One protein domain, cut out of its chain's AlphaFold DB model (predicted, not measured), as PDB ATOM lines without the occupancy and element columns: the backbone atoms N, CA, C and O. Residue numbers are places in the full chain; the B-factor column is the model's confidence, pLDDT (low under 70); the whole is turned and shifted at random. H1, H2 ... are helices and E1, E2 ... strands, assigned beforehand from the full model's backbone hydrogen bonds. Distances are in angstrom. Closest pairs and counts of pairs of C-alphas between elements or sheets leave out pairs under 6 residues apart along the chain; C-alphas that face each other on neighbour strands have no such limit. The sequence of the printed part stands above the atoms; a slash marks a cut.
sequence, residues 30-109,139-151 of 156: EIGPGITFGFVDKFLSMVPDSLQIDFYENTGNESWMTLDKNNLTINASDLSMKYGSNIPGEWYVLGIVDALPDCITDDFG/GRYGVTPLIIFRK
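AT A GLANCE: This is residues 30 to 109 and 139 to 151 of the 156 residues of an uncharacterized protein of Xenorhabdus bovienii str. kraussei Becker Underwood (UniProt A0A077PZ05). A small, strongly twisted and curled sheet of four strands, E2, E3, E5 and E4, makes the body, and a thin arm with the helix H1 reaches far out from it, residues 32 to 37 and 41 to 48 sticking out. The short helix H2 sits loosely near the beginning of E2, while a tail with the tiny helix H3 runs off beyond the end of E4, away from H2. The printed part has 93 residues with three named helices and five named strands, in the order E1, H1, E2, E3, H2, E4, H3, E5; the class is mixed, helices and strands, and the sheet is mixed too. The whole is loose, with a radius of gyration of the C-alphas of 16.8 A, and flat, spanning 45 by 42 by 23 A.

IN THESE COORDINATES: E1 is residues 30 to 32, 5.6 A long, with C-alpha 30 at (3.496, 64.384, -9.534). H1 is residues 37 to 46, 14.2 A. E2 is residues 51 to 56, 16.5 A, from C-alpha 51 at (-18.267, 45.906, -12.450), and E3 is residues 62 to 67, 16.4 A. H2 is residues 76 to 83, 10.7 A. E4 is residues 91 to 99, 20.6 A, and H3 is residues 102 to 105, 5.0 A. E5 is residues 141 to 150, 20.6 A, ending at C-alpha 150 (-23.901, 29.306, -7.151).

HOW THE PARTS SIT: E1 pairs with no named strand; its residues 30 to 32 pair antiparallel with residues 35 to 36. H1 is not on the sheet and touches no helix. E2 and E3 form a hairpin, antiparallel at 158 degrees, with N 55 and O 63 2.8 A apart. E3 and E5 are parallel, with N 64 and O 141 2.8 A apart. E5 and E4 are antiparallel at 159 degrees, with N 146 and O 94 2.8 A apart. The pairing is staggered: E5 pairs with E3 over residues 141 to 142 and with E4 over residues 142 to 150. E4 bends by 71 degrees at residue 96 and E5 by 87 degrees at residue 146. E2 and E4 are the edge strands. H2 is only just not on the sheet, with 4 pairs of C-alphas within 10 A; its closest C-alpha to E2 is that of Ala 76, 7.1 A from that of Leu 51. H3 is not on the sheet and is apart from E2 and E3. In H1 and H2 every O i to N i+4 pair is within hydrogen-bond range; H3 is too short for such a pair.

THE WHOLE: The two C-alphas farthest apart, of Glu 30 and Lys 151, are 48.2 A apart. Residues 110 to 138 are not printed, and C-alphas 109 and 139 are 17.3 A apart across this cut. Of the links that are printed whole, none is long. The mean pLDDT of the printed part is 84.5, with residues 46 to 49 and 105 to 109 under 70.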
ATOM      1  N   GLU A  30       2.916  65.610  -8.978       80.19
ATOM      2  CA  GLU A  30       3.496  64.384  -9.534       80.19
ATOM      3  C   GLU A  30       3.520  63.264  -8.482       80.19
ATOM      4  O   GLU A  30       4.117  63.398  -7.413       80.19
ATOM      5  N   ILE A  31       2.867  62.145  -8.793       80.19
ATOM      6  CA  ILE A  31       2.797  60.938  -7.949       80.19
ATOM      7  C   ILE A  31       3.802  59.879  -8.440       80.19
ATOM      8  O   ILE A  31       4.204  58.983  -7.701       80.19
ATOM      9  N   GLY A  32       4.245  60.001  -9.690       79.94
ATOM     10  CA  GLY A  32       5.272  59.173 -10.309       79.94
ATOM     11  C   GLY A  32       5.832  59.858 -11.558       79.94
ATOM     12  O   GLY A  32       5.338  60.924 -11.934       79.94
ATOM     13  N   PRO A  33       6.845  59.271 -12.220       72.38
ATOM     14  CA  PRO A  33       7.458  59.863 -13.406       72.38
ATOM     15  C   PRO A  33       6.407  60.140 -14.492       72.38
ATOM     16  O   PRO A  33       5.870  59.209 -15.087       72.38
ATOM     17  N   GLY A  34       6.089  61.417 -14.726       74.69
ATOM     18  CA  GLY A  34       5.102  61.845 -15.723       74.69
ATOM     19  C   GLY A  34       3.627  61.607 -15.362       74.69
ATOM     20  O   GLY A  34       2.775  61.789 -16.227       74.69
ATOM     21  N   ILE A  35       3.303  61.217 -14.122       76.88
ATOM     22  CA  ILE A  35       1.924  60.970 -13.668       76.88
ATOM     23  C   ILE A  35       1.539  62.022 -12.634       76.88
ATOM     24  O   ILE A  35       2.082  62.031 -11.528       76.88
ATOM     25  N   THR A  36       0.573  62.878 -12.971       89.19
ATOM     26  CA  THR A  36       0.031  63.882 -12.046       89.19
ATOM     27  C   THR A  36      -1.295  63.441 -11.429       89.19
ATOM     28  O   THR A  36      -2.020  62.624 -12.000       89.19
ATOM     29  N   PHE A  37      -1.656  64.003 -10.275       84.94
ATOM     30  CA  PHE A  37      -2.945  63.732  -9.630       84.94
ATOM     31  C   PHE A  37      -4.133  64.122 -10.518       84.94
ATOM     32  O   PHE A  37      -5.108  63.382 -10.588       84.94
ATOM     33  N   GLY A  38      -4.030  65.219 -11.275       84.81
ATOM     34  CA  GLY A  38      -5.077  65.640 -12.211       84.81
ATOM     35  C   GLY A  38      -5.218  64.704 -13.413       84.81
ATOM     36  O   GLY A  38      -6.312  64.543 -13.952       84.81
ATOM     37  N   PHE A  39      -4.128  64.050 -13.829       83.56
ATOM     38  CA  PHE A  39      -4.195  62.970 -14.811       83.56
ATOM     39  C   PHE A  39      -4.896  61.739 -14.228       83.56
ATOM     40  O   PHE A  39      -5.765  61.183 -14.891       83.56
ATOM     41  N   VAL A  40      -4.574  61.346 -12.989       80.62
ATOM     42  CA  VAL A  40      -5.215  60.204 -12.312       80.62
ATOM     43  C   VAL A  40      -6.709  60.445 -12.100       80.62
ATOM     44  O   VAL A  40      -7.497  59.557 -12.397       80.62
ATOM     45  N   ASP A  41      -7.118  61.632 -11.654       82.94
ATOM     46  CA  ASP A  41      -8.533  61.974 -11.455       82.94
ATOM     47  C   ASP A  41      -9.319  61.928 -12.776       82.94
ATOM     48  O   ASP A  41     -10.348  61.258 -12.882       82.94
ATOM     49  N   LYS A  42      -8.773  62.532 -13.841       81.31
ATOM     50  CA  LYS A  42      -9.360  62.443 -15.187       81.31
ATOM     51  C   LYS A  42      -9.408  61.009 -15.696       81.31
ATOM     52  O   LYS A  42     -10.420  60.609 -16.264       81.31
ATOM     53  N   PHE A  43      -8.352  60.235 -15.480       75.00
ATOM     54  CA  PHE A  43      -8.305  58.833 -15.864       75.00
ATOM     55  C   PHE A  43      -9.385  58.027 -15.136       75.00
ATOM     56  O   PHE A  43     -10.190  57.371 -15.786       75.00
ATOM     57  N   LEU A  44      -9.480  58.147 -13.809       72.12
ATOM     58  CA  LEU A  44     -10.504  57.486 -12.996       72.12
ATOM     59  C   LEU A  44     -11.924  57.906 -13.391       72.12
ATOM     60  O   LEU A  44     -12.817  57.069 -13.385       72.12
ATOM     61  N   SER A  45     -12.131  59.162 -13.796       76.56
ATOM     62  CA  SER A  45     -13.425  59.629 -14.311       76.56
ATOM     63  C   SER A  45     -13.801  59.036 -15.677       76.56
ATOM     64  O   SER A  45     -14.978  59.010 -16.034       76.56
ATOM     65  N   MET A  46     -12.810  58.568 -16.445       67.38
ATOM     66  CA  MET A  46     -13.002  57.892 -17.732       67.38
ATOM     67  C   MET A  46     -13.119  56.375 -17.587       67.38
ATOM     68  O   MET A  46     -13.673  55.735 -18.482       67.38
ATOM     69  N   VAL A  47     -12.610  55.796 -16.493       65.06
ATOM     70  CA  VAL A  47     -12.793  54.373 -16.204       65.06
ATOM     71  C   VAL A  47     -14.291  54.125 -16.020       65.06
ATOM     72  O   VAL A  47     -14.906  54.734 -15.142       65.06
ATOM     73  N   PRO A  48     -14.906  53.250 -16.834       62.06
ATOM     74  CA  PRO A  48     -16.311  52.932 -16.671       62.06
ATOM     75  C   PRO A  48     -16.559  52.412 -15.256       62.06
ATOM     76  O   PRO A  48     -15.864  51.504 -14.802       62.06
ATOM     77  N   ASP A  49     -17.603  52.908 -14.587       67.12
ATOM     78  CA  ASP A  49     -18.056  52.371 -13.296       67.12
ATOM     79  C   ASP A  49     -18.725  50.983 -13.442       67.12
ATOM     80  O   ASP A  49     -19.618  50.598 -12.688       67.12
ATOM     81  N   SER A  50     -18.326  50.220 -14.460       73.12
ATOM     82  CA  SER A  50     -18.806  48.878 -14.739       73.12
ATOM     83  C   SER A  50     -18.100  47.893 -13.818       73.12
ATOM     84  O   SER A  50     -16.869  47.854 -13.777       73.12
ATOM     85  N   LEU A  51     -18.862  47.054 -13.118       83.88
ATOM     86  CA  LEU A  51     -18.267  45.906 -12.450       83.88
ATOM     87  C   LEU A  51     -17.844  44.902 -13.524       83.88
ATOM     88  O   LEU A  51     -18.676  44.465 -14.313       83.88
ATOM     89  N   GLN A  52     -16.568  44.539 -13.550       88.50
ATOM     90  CA  GLN A  52     -16.031  43.564 -14.495       88.50
ATOM     91  C   GLN A  52     -15.745  42.250 -13.782       88.50
ATOM     92  O   GLN A  52     -15.276  42.252 -12.642       88.50
ATOM     93  N   ILE A  53     -16.040  41.136 -14.447       90.12
ATOM     94  CA  ILE A  53     -15.761  39.796 -13.938       90.12
ATOM     95  C   ILE A  53     -15.002  39.004 -14.989       90.12
ATOM     96  O   ILE A  53     -15.434  38.888 -16.136       90.12
ATOM     97  N   ASP A  54     -13.920  38.389 -14.525       92.75
ATOM     98  CA  ASP A  54     -13.244  37.310 -15.221       92.75
ATOM     99  C   ASP A  54     -13.737  35.969 -14.686       92.75
ATOM    100  O   ASP A  54     -13.716  35.711 -13.479       92.75
ATOM    101  N   PHE A  55     -14.181  35.113 -15.598       93.38
ATOM    102  CA  PHE A  55     -14.687  33.786 -15.295       93.38
ATOM    103  C   PHE A  55     -13.747  32.732 -15.877       93.38
ATOM    104  O   PHE A  55     -13.485  32.724 -17.080       93.38
ATOM    105  N   TYR A  56     -13.262  31.842 -15.015       93.12
ATOM    106  CA  TYR A  56     -12.289  30.809 -15.358       93.12
ATOM    107  C   TYR A  56     -12.970  29.444 -15.350       93.12
ATOM    108  O   TYR A  56     -13.535  29.028 -14.336       93.12
ATOM    109  N   GLU A  57     -12.911  28.739 -16.475       90.19
ATOM    110  CA  GLU A  57     -13.437  27.385 -16.601       90.19
ATOM    111  C   GLU A  57     -12.345  26.333 -16.390       90.19
ATOM    112  O   GLU A  57     -11.183  26.515 -16.753       90.19
ATOM    113  N   ASN A  58     -12.734  25.154 -15.899       85.81
ATOM    114  CA  ASN A  58     -11.814  24.018 -15.746       85.81
ATOM    115  C   ASN A  58     -11.267  23.486 -17.084       85.81
ATOM    116  O   ASN A  58     -10.295  22.737 -17.094       85.81
ATOM    117  N   THR A  59     -11.894  23.841 -18.205       86.19
ATOM    118  CA  THR A  59     -11.450  23.504 -19.566       86.19
ATOM    119  C   THR A  59     -10.252  24.344 -20.023       86.19
ATOM    120  O   THR A  59      -9.664  24.029 -21.054       86.19
ATOM    121  N   GLY A  60      -9.877  25.383 -19.265       87.06
ATOM    122  CA  GLY A  60      -8.849  26.358 -19.635       87.06
ATOM    123  C   GLY A  60      -9.385  27.552 -20.428       87.06
ATOM    124  O   GLY A  60      -8.609  28.430 -20.790       87.06
ATOM    125  N   ASN A  61     -10.695  27.603 -20.686       90.44
ATOM    126  CA  ASN A  61     -11.332  28.771 -21.282       90.44
ATOM    127  C   ASN A  61     -11.506  29.883 -20.245       90.44
ATOM    128  O   ASN A  61     -11.793  29.637 -19.070       90.44
ATOM    129  N   GLU A  62     -11.406  31.119 -20.719       94.19
ATOM    130  CA  GLU A  62     -11.619  32.315 -19.916       94.19
ATOM    131  C   GLU A  62     -12.654  33.213 -20.590       94.19
ATOM    132  O   GLU A  62     -12.619  33.436 -21.804       94.19
ATOM    133  N   SER A  63     -13.574  33.743 -19.792       94.75
ATOM    134  CA  SER A  63     -14.613  34.667 -20.244       94.75
ATOM    135  C   SER A  63     -14.527  35.979 -19.478       94.75
ATOM    136  O   SER A  63     -14.228  35.990 -18.287       94.75
ATOM    137  N   TRP A  64     -14.823  37.079 -20.157       95.19
ATOM    138  CA  TRP A  64     -14.909  38.420 -19.597       95.19
ATOM    139  C   TRP A  64     -16.335  38.943 -19.750       95.19
ATOM    140  O   TRP A  64     -16.974  38.747 -20.788       95.19
ATOM    141  N   MET A  65     -16.830  39.620 -18.719       93.19
ATOM    142  CA  MET A  65     -18.171  40.196 -18.711       93.19
ATOM    143  C   MET A  65     -18.251  41.464 -17.867       93.19
ATOM    144  O   MET A  65     -17.523  41.631 -16.887       93.19
ATOM    145  N   THR A  66     -19.207  42.323 -18.208       90.44
ATOM    146  CA  THR A  66     -19.597  43.486 -17.401       90.44
ATOM    147  C   THR A  66     -20.941  43.257 -16.731       90.44
ATOM    148  O   THR A  66     -21.861  42.703 -17.332       90.44
ATOM    149  N   LEU A  67     -21.072  43.749 -15.504       87.38
ATOM    150  CA  LEU A  67     -22.285  43.697 -14.707       87.38
ATOM    151  C   LEU A  67     -22.763  45.098 -14.357       87.38
ATOM    152  O   LEU A  67     -21.986  45.961 -13.937       87.38
ATOM    153  N   ASP A  68     -24.074  45.283 -14.459       85.19
ATOM    154  CA  ASP A  68     -24.745  46.412 -13.834       85.19
ATOM    155  C   ASP A  68     -24.837  46.157 -12.328       85.19
ATOM    156  O   ASP A  68     -25.465  45.196 -11.872       85.19
ATOM    157  N   LYS A  69     -24.212  47.039 -11.547       82.00
ATOM    158  CA  LYS A  69     -24.178  46.966 -10.083       82.00
ATOM    159  C   LYS A  69     -25.573  47.003  -9.457       82.00
ATOM    160  O   LYS A  69     -25.745  46.463  -8.367       82.00
ATOM    161  N   ASN A  70     -26.552  47.606 -10.133       84.06
ATOM    162  CA  ASN A  70     -27.931  47.702  -9.650       84.06
ATOM    163  C   ASN A  70     -28.697  46.379  -9.773       84.06
ATOM    164  O   ASN A  70     -29.691  46.179  -9.080       84.06
ATOM    165  N   ASN A  71     -28.219  45.467 -10.623       84.62
ATOM    166  CA  ASN A  71     -28.855  44.174 -10.870       84.62
ATOM    167  C   ASN A  71     -28.261  43.047 -10.011       84.62
ATOM    168  O   ASN A  71     -28.626  41.883 -10.171       84.62
ATOM    169  N   LEU A  72     -27.346  43.372  -9.091       84.50
ATOM    170  CA  LEU A  72     -26.751  42.405  -8.176       84.50
ATOM    171  C   LEU A  72     -27.544  42.316  -6.877       84.50
ATOM    172  O   LEU A  72     -27.863  43.319  -6.247       84.50
ATOM    173  N   THR A  73     -27.761  41.089  -6.407       86.44
ATOM    174  CA  THR A  73     -28.349  40.836  -5.082       86.44
ATOM    175  C   THR A  73     -27.457  41.340  -3.941       86.44
ATOM    176  O   THR A  73     -27.945  41.649  -2.857       86.44
ATOM    177  N   ILE A  74     -26.141  41.396  -4.163       83.56
ATOM    178  CA  ILE A  74     -25.146  41.900  -3.211       83.56
ATOM    179  C   ILE A  74     -24.467  43.105  -3.850       83.56
ATOM    180  O   ILE A  74     -24.071  43.039  -5.010       83.56
ATOM    181  N   ASN A  75     -24.290  44.183  -3.086       85.44
ATOM    182  CA  ASN A  75     -23.565  45.353  -3.562       85.44
ATOM    183  C   ASN A  75     -22.137  44.976  -4.014       85.44
ATOM    184  O   ASN A  75     -21.449  44.193  -3.357       85.44
ATOM    185  N   ALA A  76     -21.680  45.548  -5.129       81.88
ATOM    186  CA  ALA A  76     -20.367  45.252  -5.702       81.88
ATOM    187  C   ALA A  76     -19.201  45.525  -4.729       81.88
ATOM    188  O   ALA A  76     -18.268  44.724  -4.638       81.88
ATOM    189  N   SER A  77     -19.265  46.615  -3.958       83.62
ATOM    190  CA  SER A  77     -18.251  46.953  -2.956       83.62
ATOM    191  C   SER A  77     -18.233  45.929  -1.822       83.62
ATOM    192  O   SER A  77     -17.164  45.440  -1.460       83.62
ATOM    193  N   ASP A  78     -19.399  45.496  -1.340       87.44
ATOM    194  CA  ASP A  78     -19.489  44.436  -0.326       87.44
ATOM    195  C   ASP A  78     -18.891  43.121  -0.829       87.44
ATOM    196  O   ASP A  78     -18.274  42.377  -0.068       87.44
ATOM    197  N   LEU A  79     -19.072  42.824  -2.116       85.19
ATOM    198  CA  LEU A  79     -18.526  41.635  -2.755       85.19
ATOM    199  C   LEU A  79     -16.989  41.673  -2.753       85.19
ATOM    200  O   LEU A  79     -16.358  40.714  -2.305       85.19
ATOM    201  N   SER A  80     -16.393  42.810  -3.138       83.38
ATOM    202  CA  SER A  80     -14.937  43.011  -3.061       83.38
ATOM    203  C   SER A  80     -14.402  42.981  -1.627       83.38
ATOM    204  O   SER A  80     -13.327  42.445  -1.385       83.38
ATOM    205  N   MET A  81     -15.155  43.485  -0.646       86.88
ATOM    206  CA  MET A  81     -14.732  43.459   0.757       86.88
ATOM    207  C   MET A  81     -14.810  42.053   1.361       86.88
ATOM    208  O   MET A  81     -14.001  41.707   2.217       86.88
ATOM    209  N   LYS A  82     -15.776  41.234   0.927       88.88
ATOM    210  CA  LYS A  82     -15.947  39.856   1.409       88.88
ATOM    211  C   LYS A  82     -14.938  38.887   0.808       88.88
ATOM    212  O   LYS A  82     -14.485  37.986   1.507       88.88
ATOM    213  N   TYR A  83     -14.632  39.039  -0.478       88.69
ATOM    214  CA  TYR A  83     -13.865  38.045  -1.228       88.69
ATOM    215  C   TYR A  83     -12.522  38.570  -1.754       88.69
ATOM    216  O   TYR A  83     -11.684  37.789  -2.192       88.69
ATOM    217  N   GLY A  84     -12.267  39.875  -1.681       87.56
ATOM    218  CA  GLY A  84     -11.106  40.481  -2.323       87.56
ATOM    219  C   GLY A  84     -11.237  40.439  -3.846       87.56
ATOM    220  O   GLY A  84     -12.315  40.659  -4.396       87.56
ATOM    221  N   SER A  85     -10.129  40.150  -4.530       85.81
ATOM    222  CA  SER A  85     -10.060  40.084  -5.996       85.81
ATOM    223  C   SER A  85     -10.539  38.759  -6.597       85.81
ATOM    224  O   SER A  85     -10.660  38.665  -7.814       85.81
ATOM    225  N   ASN A  86     -10.796  37.726  -5.786       89.94
ATOM    226  CA  ASN A  86     -11.180  36.402  -6.275       89.94
ATOM    227  C   ASN A  86     -12.316  35.821  -5.428       89.94
ATOM    228  O   ASN A  86     -12.220  35.757  -4.206       89.94
ATOM    229  N   ILE A  87     -13.381  35.364  -6.084       89.94
ATOM    230  CA  ILE A  87     -14.558  34.795  -5.428       89.94
ATOM    231  C   ILE A  87     -14.470  33.263  -5.499       89.94
ATOM    232  O   ILE A  87     -14.789  32.676  -6.535       89.94
ATOM    233  N   PRO A  88     -14.094  32.571  -4.408       88.56
ATOM    234  CA  PRO A  88     -13.859  31.136  -4.452       88.56
ATOM    235  C   PRO A  88     -15.154  30.322  -4.592       88.56
ATOM    236  O   PRO A  88     -16.187  30.611  -3.971       88.56
ATOM    237  N   GLY A  89     -15.053  29.212  -5.322       88.19
ATOM    238  CA  GLY A  89     -16.095  28.197  -5.468       88.19
ATOM    239  C   GLY A  89     -16.514  27.968  -6.915       88.19
ATOM    240  O   GLY A  89     -16.010  28.600  -7.833       88.19
ATOM    241  N   GLU A  90     -17.459  27.049  -7.099       90.81
ATOM    242  CA  GLU A  90     -18.055  26.767  -8.405       90.81
ATOM    243  C   GLU A  90     -19.266  27.674  -8.620       90.81
ATOM    244  O   GLU A  90     -20.253  27.615  -7.879       90.81
ATOM    245  N   TRP A  91     -19.162  28.518  -9.637       92.31
ATOM    246  CA  TRP A  91     -20.211  29.421 -10.080       92.31
ATOM    247  C   TRP A  91     -20.712  28.986 -11.451       92.31
ATOM    248  O   TRP A  91     -20.020  28.287 -12.186       92.31
ATOM    249  N   TYR A  92     -21.930  29.386 -11.782       93.44
ATOM    250  CA  TYR A  92     -22.559  29.107 -13.061       93.44
ATOM    251  C   TYR A  92     -23.064  30.414 -13.647       93.44
ATOM    252  O   TYR A  92     -23.677  31.224 -12.943       93.44
ATOM    253  N   VAL A  93     -22.814  30.596 -14.938       93.50
ATOM    254  CA  VAL A  93     -23.282  31.745 -15.704       93.50
ATOM    255  C   VAL A  93     -24.166  31.228 -16.824       93.50
ATOM    256  O   VAL A  93     -23.746  30.399 -17.627       93.50
ATOM    257  N   LEU A  94     -25.401  31.716 -16.871       94.75
ATOM    258  CA  LEU A  94     -26.233  31.646 -18.061       94.75
ATOM    259  C   LEU A  94     -26.103  32.992 -18.766       94.75
ATOM    260  O   LEU A  94     -26.446  34.021 -18.186       94.75
ATOM    261  N   GLY A  95     -25.597  32.995 -19.992       94.19
ATOM    262  CA  GLY A  95     -25.302  34.216 -20.730       94.19
ATOM    263  C   GLY A  95     -25.273  33.994 -22.233       94.19
ATOM    264  O   GLY A  95     -25.379  32.864 -22.711       94.19
ATOM    265  N   ILE A  96     -25.138  35.093 -22.965       95.94
ATOM    266  CA  ILE A  96     -24.952  35.104 -24.414       95.94
ATOM    267  C   ILE A  96     -23.470  35.344 -24.679       95.94
ATOM    268  O   ILE A  96     -22.918  36.318 -24.176       95.94
ATOM    269  N   VAL A  97     -22.837  34.473 -25.465       94.38
ATOM    270  CA  VAL A  97     -21.481  34.715 -25.971       94.38
ATOM    271  C   VAL A  97     -21.589  35.721 -27.113       94.38
ATOM    272  O   VAL A  97     -22.146  35.402 -28.163       94.38
ATOM    273  N   ASP A  98     -21.110  36.939 -26.886       92.00
ATOM    274  CA  ASP A  98     -21.218  38.065 -27.822       92.00
ATOM    275  C   ASP A  98     -19.885  38.430 -28.491       92.00
ATOM    276  O   ASP A  98     -19.883  39.091 -29.530       92.00
ATOM    277  N   ALA A  99     -18.764  37.939 -27.958       91.44
ATOM    278  CA  ALA A  99     -17.456  38.043 -28.587       91.44
ATOM    279  C   ALA A  99     -16.669  36.737 -28.450       91.44
ATOM    280  O   ALA A  99     -16.656  36.095 -27.399       91.44
ATOM    281  N   LEU A 100     -15.972  36.362 -29.519       92.19
ATOM    282  CA  LEU A 100     -15.037  35.241 -29.515       92.19
ATOM    283  C   LEU A 100     -13.616  35.743 -29.210       92.19
ATOM    284  O   LEU A 100     -13.332  36.924 -29.431       92.19
ATOM    285  N   PRO A 101     -12.720  34.865 -28.728       90.00
ATOM    286  CA  PRO A 101     -11.292  35.130 -28.699       90.00
ATOM    287  C   PRO A 101     -10.787  35.591 -30.065       90.00
ATOM    288  O   PRO A 101     -11.172  35.050 -31.107       90.00
ATOM    289  N   ASP A 102      -9.892  36.571 -30.045       85.44
ATOM    290  CA  ASP A 102      -9.422  37.264 -31.241       85.44
ATOM    291  C   ASP A 102      -8.680  36.273 -32.176       85.44
ATOM    292  O   ASP A 102      -8.838  36.322 -33.392       85.44
ATOM    293  N   CYS A 103      -8.013  35.249 -31.621       79.00
ATOM    294  CA  CYS A 103      -7.370  34.163 -32.382       79.00
ATOM    295  C   CYS A 103      -8.336  33.248 -33.158       79.00
ATOM    296  O   CYS A 103      -7.913  32.548 -34.072       79.00
ATOM    297  N   ILE A 104      -9.618  33.218 -32.785       76.56
ATOM    298  CA  ILE A 104     -10.665  32.472 -33.500       76.56
ATOM    299  C   ILE A 104     -11.291  33.354 -34.591       76.56
ATOM    300  O   ILE A 104     -11.873  32.845 -35.543       76.56
ATOM    301  N   THR A 105     -11.180  34.682 -34.465       62.34
ATOM    302  CA  THR A 105     -11.831  35.651 -35.359       62.34
ATOM    303  C   THR A 105     -10.962  36.109 -36.534       62.34
ATOM    304  O   THR A 105     -11.492  36.758 -37.436       62.34
ATOM    305  N   ASP A 106      -9.684  35.713 -36.583       55.91
ATOM    306  CA  ASP A 106      -8.736  36.032 -37.669       55.91
ATOM    307  C   ASP A 106      -9.182  35.556 -39.074       55.91
ATOM    308  O   ASP A 106      -8.648  36.028 -40.079       55.91
ATOM    309  N   ASP A 107     -10.200  34.692 -39.187       49.06
ATOM    310  CA  ASP A 107     -10.780  34.286 -40.482       49.06
ATOM    311  C   ASP A 107     -11.600  35.400 -41.166       49.06
ATOM    312  O   ASP A 107     -11.777  35.387 -42.388       49.06
ATOM    313  N   PHE A 108     -12.060  36.416 -40.427       48.75
ATOM    314  CA  PHE A 108     -12.656  37.623 -41.008       48.75
ATOM    315  C   PHE A 108     -11.590  38.710 -41.104       48.75
ATOM    316  O   PHE A 108     -11.646  39.713 -40.397       48.75
ATOM    317  N   GLY A 109     -10.610  38.474 -41.982       47.03
ATOM    318  CA  GLY A 109      -9.473  39.343 -42.283       47.03
ATOM    319  C   GLY A 109      -9.865  40.734 -42.773       47.03
ATOM    320  O   GLY A 109      -9.673  41.080 -43.938       47.03
ATOM    321  N   GLY A 139      -7.568  36.872 -25.657       89.38
ATOM    322  CA  GLY A 139      -7.758  35.423 -25.520       89.38
ATOM    323  C   GLY A 139      -9.086  34.995 -24.888       89.38
ATOM    324  O   GLY A 139      -9.308  33.799 -24.723       89.38
ATOM    325  N   ARG A 140      -9.951  35.939 -24.499       92.06
ATOM    326  CA  ARG A 140     -11.167  35.657 -23.723       92.06
ATOM    327  C   ARG A 140     -12.428  35.759 -24.560       92.06
ATOM    328  O   ARG A 140     -12.516  36.600 -25.455       92.06
ATOM    329  N   TYR A 141     -13.433  34.968 -24.205       94.38
ATOM    330  CA  TYR A 141     -14.796  35.156 -24.698       94.38
ATOM    331  C   TYR A 141     -15.421  36.404 -24.065       94.38
ATOM    332  O   TYR A 141     -15.179  36.702 -22.898       94.38
ATOM    333  N   GLY A 142     -16.217  37.143 -24.832       94.56
ATOM    334  CA  GLY A 142     -17.128  38.157 -24.306       94.56
ATOM    335  C   GLY A 142     -18.469  37.513 -24.006       94.56
ATOM    336  O   GLY A 142     -19.004  36.774 -24.839       94.56
ATOM    337  N   VAL A 143     -18.977  37.744 -22.799       95.38
ATOM    338  CA  VAL A 143     -20.266  37.210 -22.368       95.38
ATOM    339  C   VAL A 143     -21.125  38.337 -21.817       95.38
ATOM    340  O   VAL A 143     -20.730  39.013 -20.870       95.38
ATOM    341  N   THR A 144     -22.343  38.469 -22.341       94.12
ATOM    342  CA  THR A 144     -23.418  39.226 -21.696       94.12
ATOM    343  C   THR A 144     -24.151  38.287 -20.730       94.12
ATOM    344  O   THR A 144     -24.865  37.377 -21.175       94.12
ATOM    345  N   PRO A 145     -23.983  38.447 -19.406       93.81
ATOM    346  CA  PRO A 145     -24.564  37.538 -18.430       93.81
ATOM    347  C   PRO A 145     -26.053  37.837 -18.237       93.81
ATOM    348  O   PRO A 145     -26.452  38.980 -18.028       93.81
ATOM    349  N   LEU A 146     -26.880  36.792 -18.266       93.19
ATOM    350  CA  LEU A 146     -28.305  36.868 -17.934       93.19
ATOM    351  C   LEU A 146     -28.537  36.515 -16.464       93.19
ATOM    352  O   LEU A 146     -29.310  37.175 -15.777       93.19
ATOM    353  N   ILE A 147     -27.875  35.459 -15.981       92.62
ATOM    354  CA  ILE A 147     -27.975  34.988 -14.597       92.62
ATOM    355  C   ILE A 147     -26.613  34.459 -14.152       92.62
ATOM    356  O   ILE A 147     -26.010  33.636 -14.838       92.62
ATOM    357  N   ILE A 148     -26.168  34.878 -12.966       92.12
ATOM    358  CA  ILE A 148     -24.996  34.327 -12.281       92.12
ATOM    359  C   ILE A 148     -25.462  33.731 -10.960       92.12
ATOM    360  O   ILE A 148     -26.119  34.403 -10.164       92.12
ATOM    361  N   PHE A 149     -25.139  32.466 -10.716       92.00
ATOM    362  CA  PHE A 149     -25.578  31.781  -9.509       92.00
ATOM    363  C   PHE A 149     -24.572  30.738  -9.044       92.00
ATOM    364  O   PHE A 149     -23.725  30.254  -9.791       92.00
ATOM    365  N   ARG A 150     -24.689  30.367  -7.772       89.12
ATOM    366  CA  ARG A 150     -23.901  29.306  -7.151       89.12
ATOM    367  C   ARG A 150     -24.831  28.244  -6.601       89.12
ATOM    368  O   ARG A 150     -25.813  28.554  -5.928       89.12
ATOM    369  N   LYS A 151     -24.498  26.976  -6.843       88.38
ATOM    370  CA  LYS A 151     -25.221  25.855  -6.240       88.38
ATOM    371  C   LYS A 151     -24.965  25.830  -4.733       88.38
ATOM    372  O   LYS A 151     -23.820  25.732  -4.291       88.38
TER     373      LYS A 151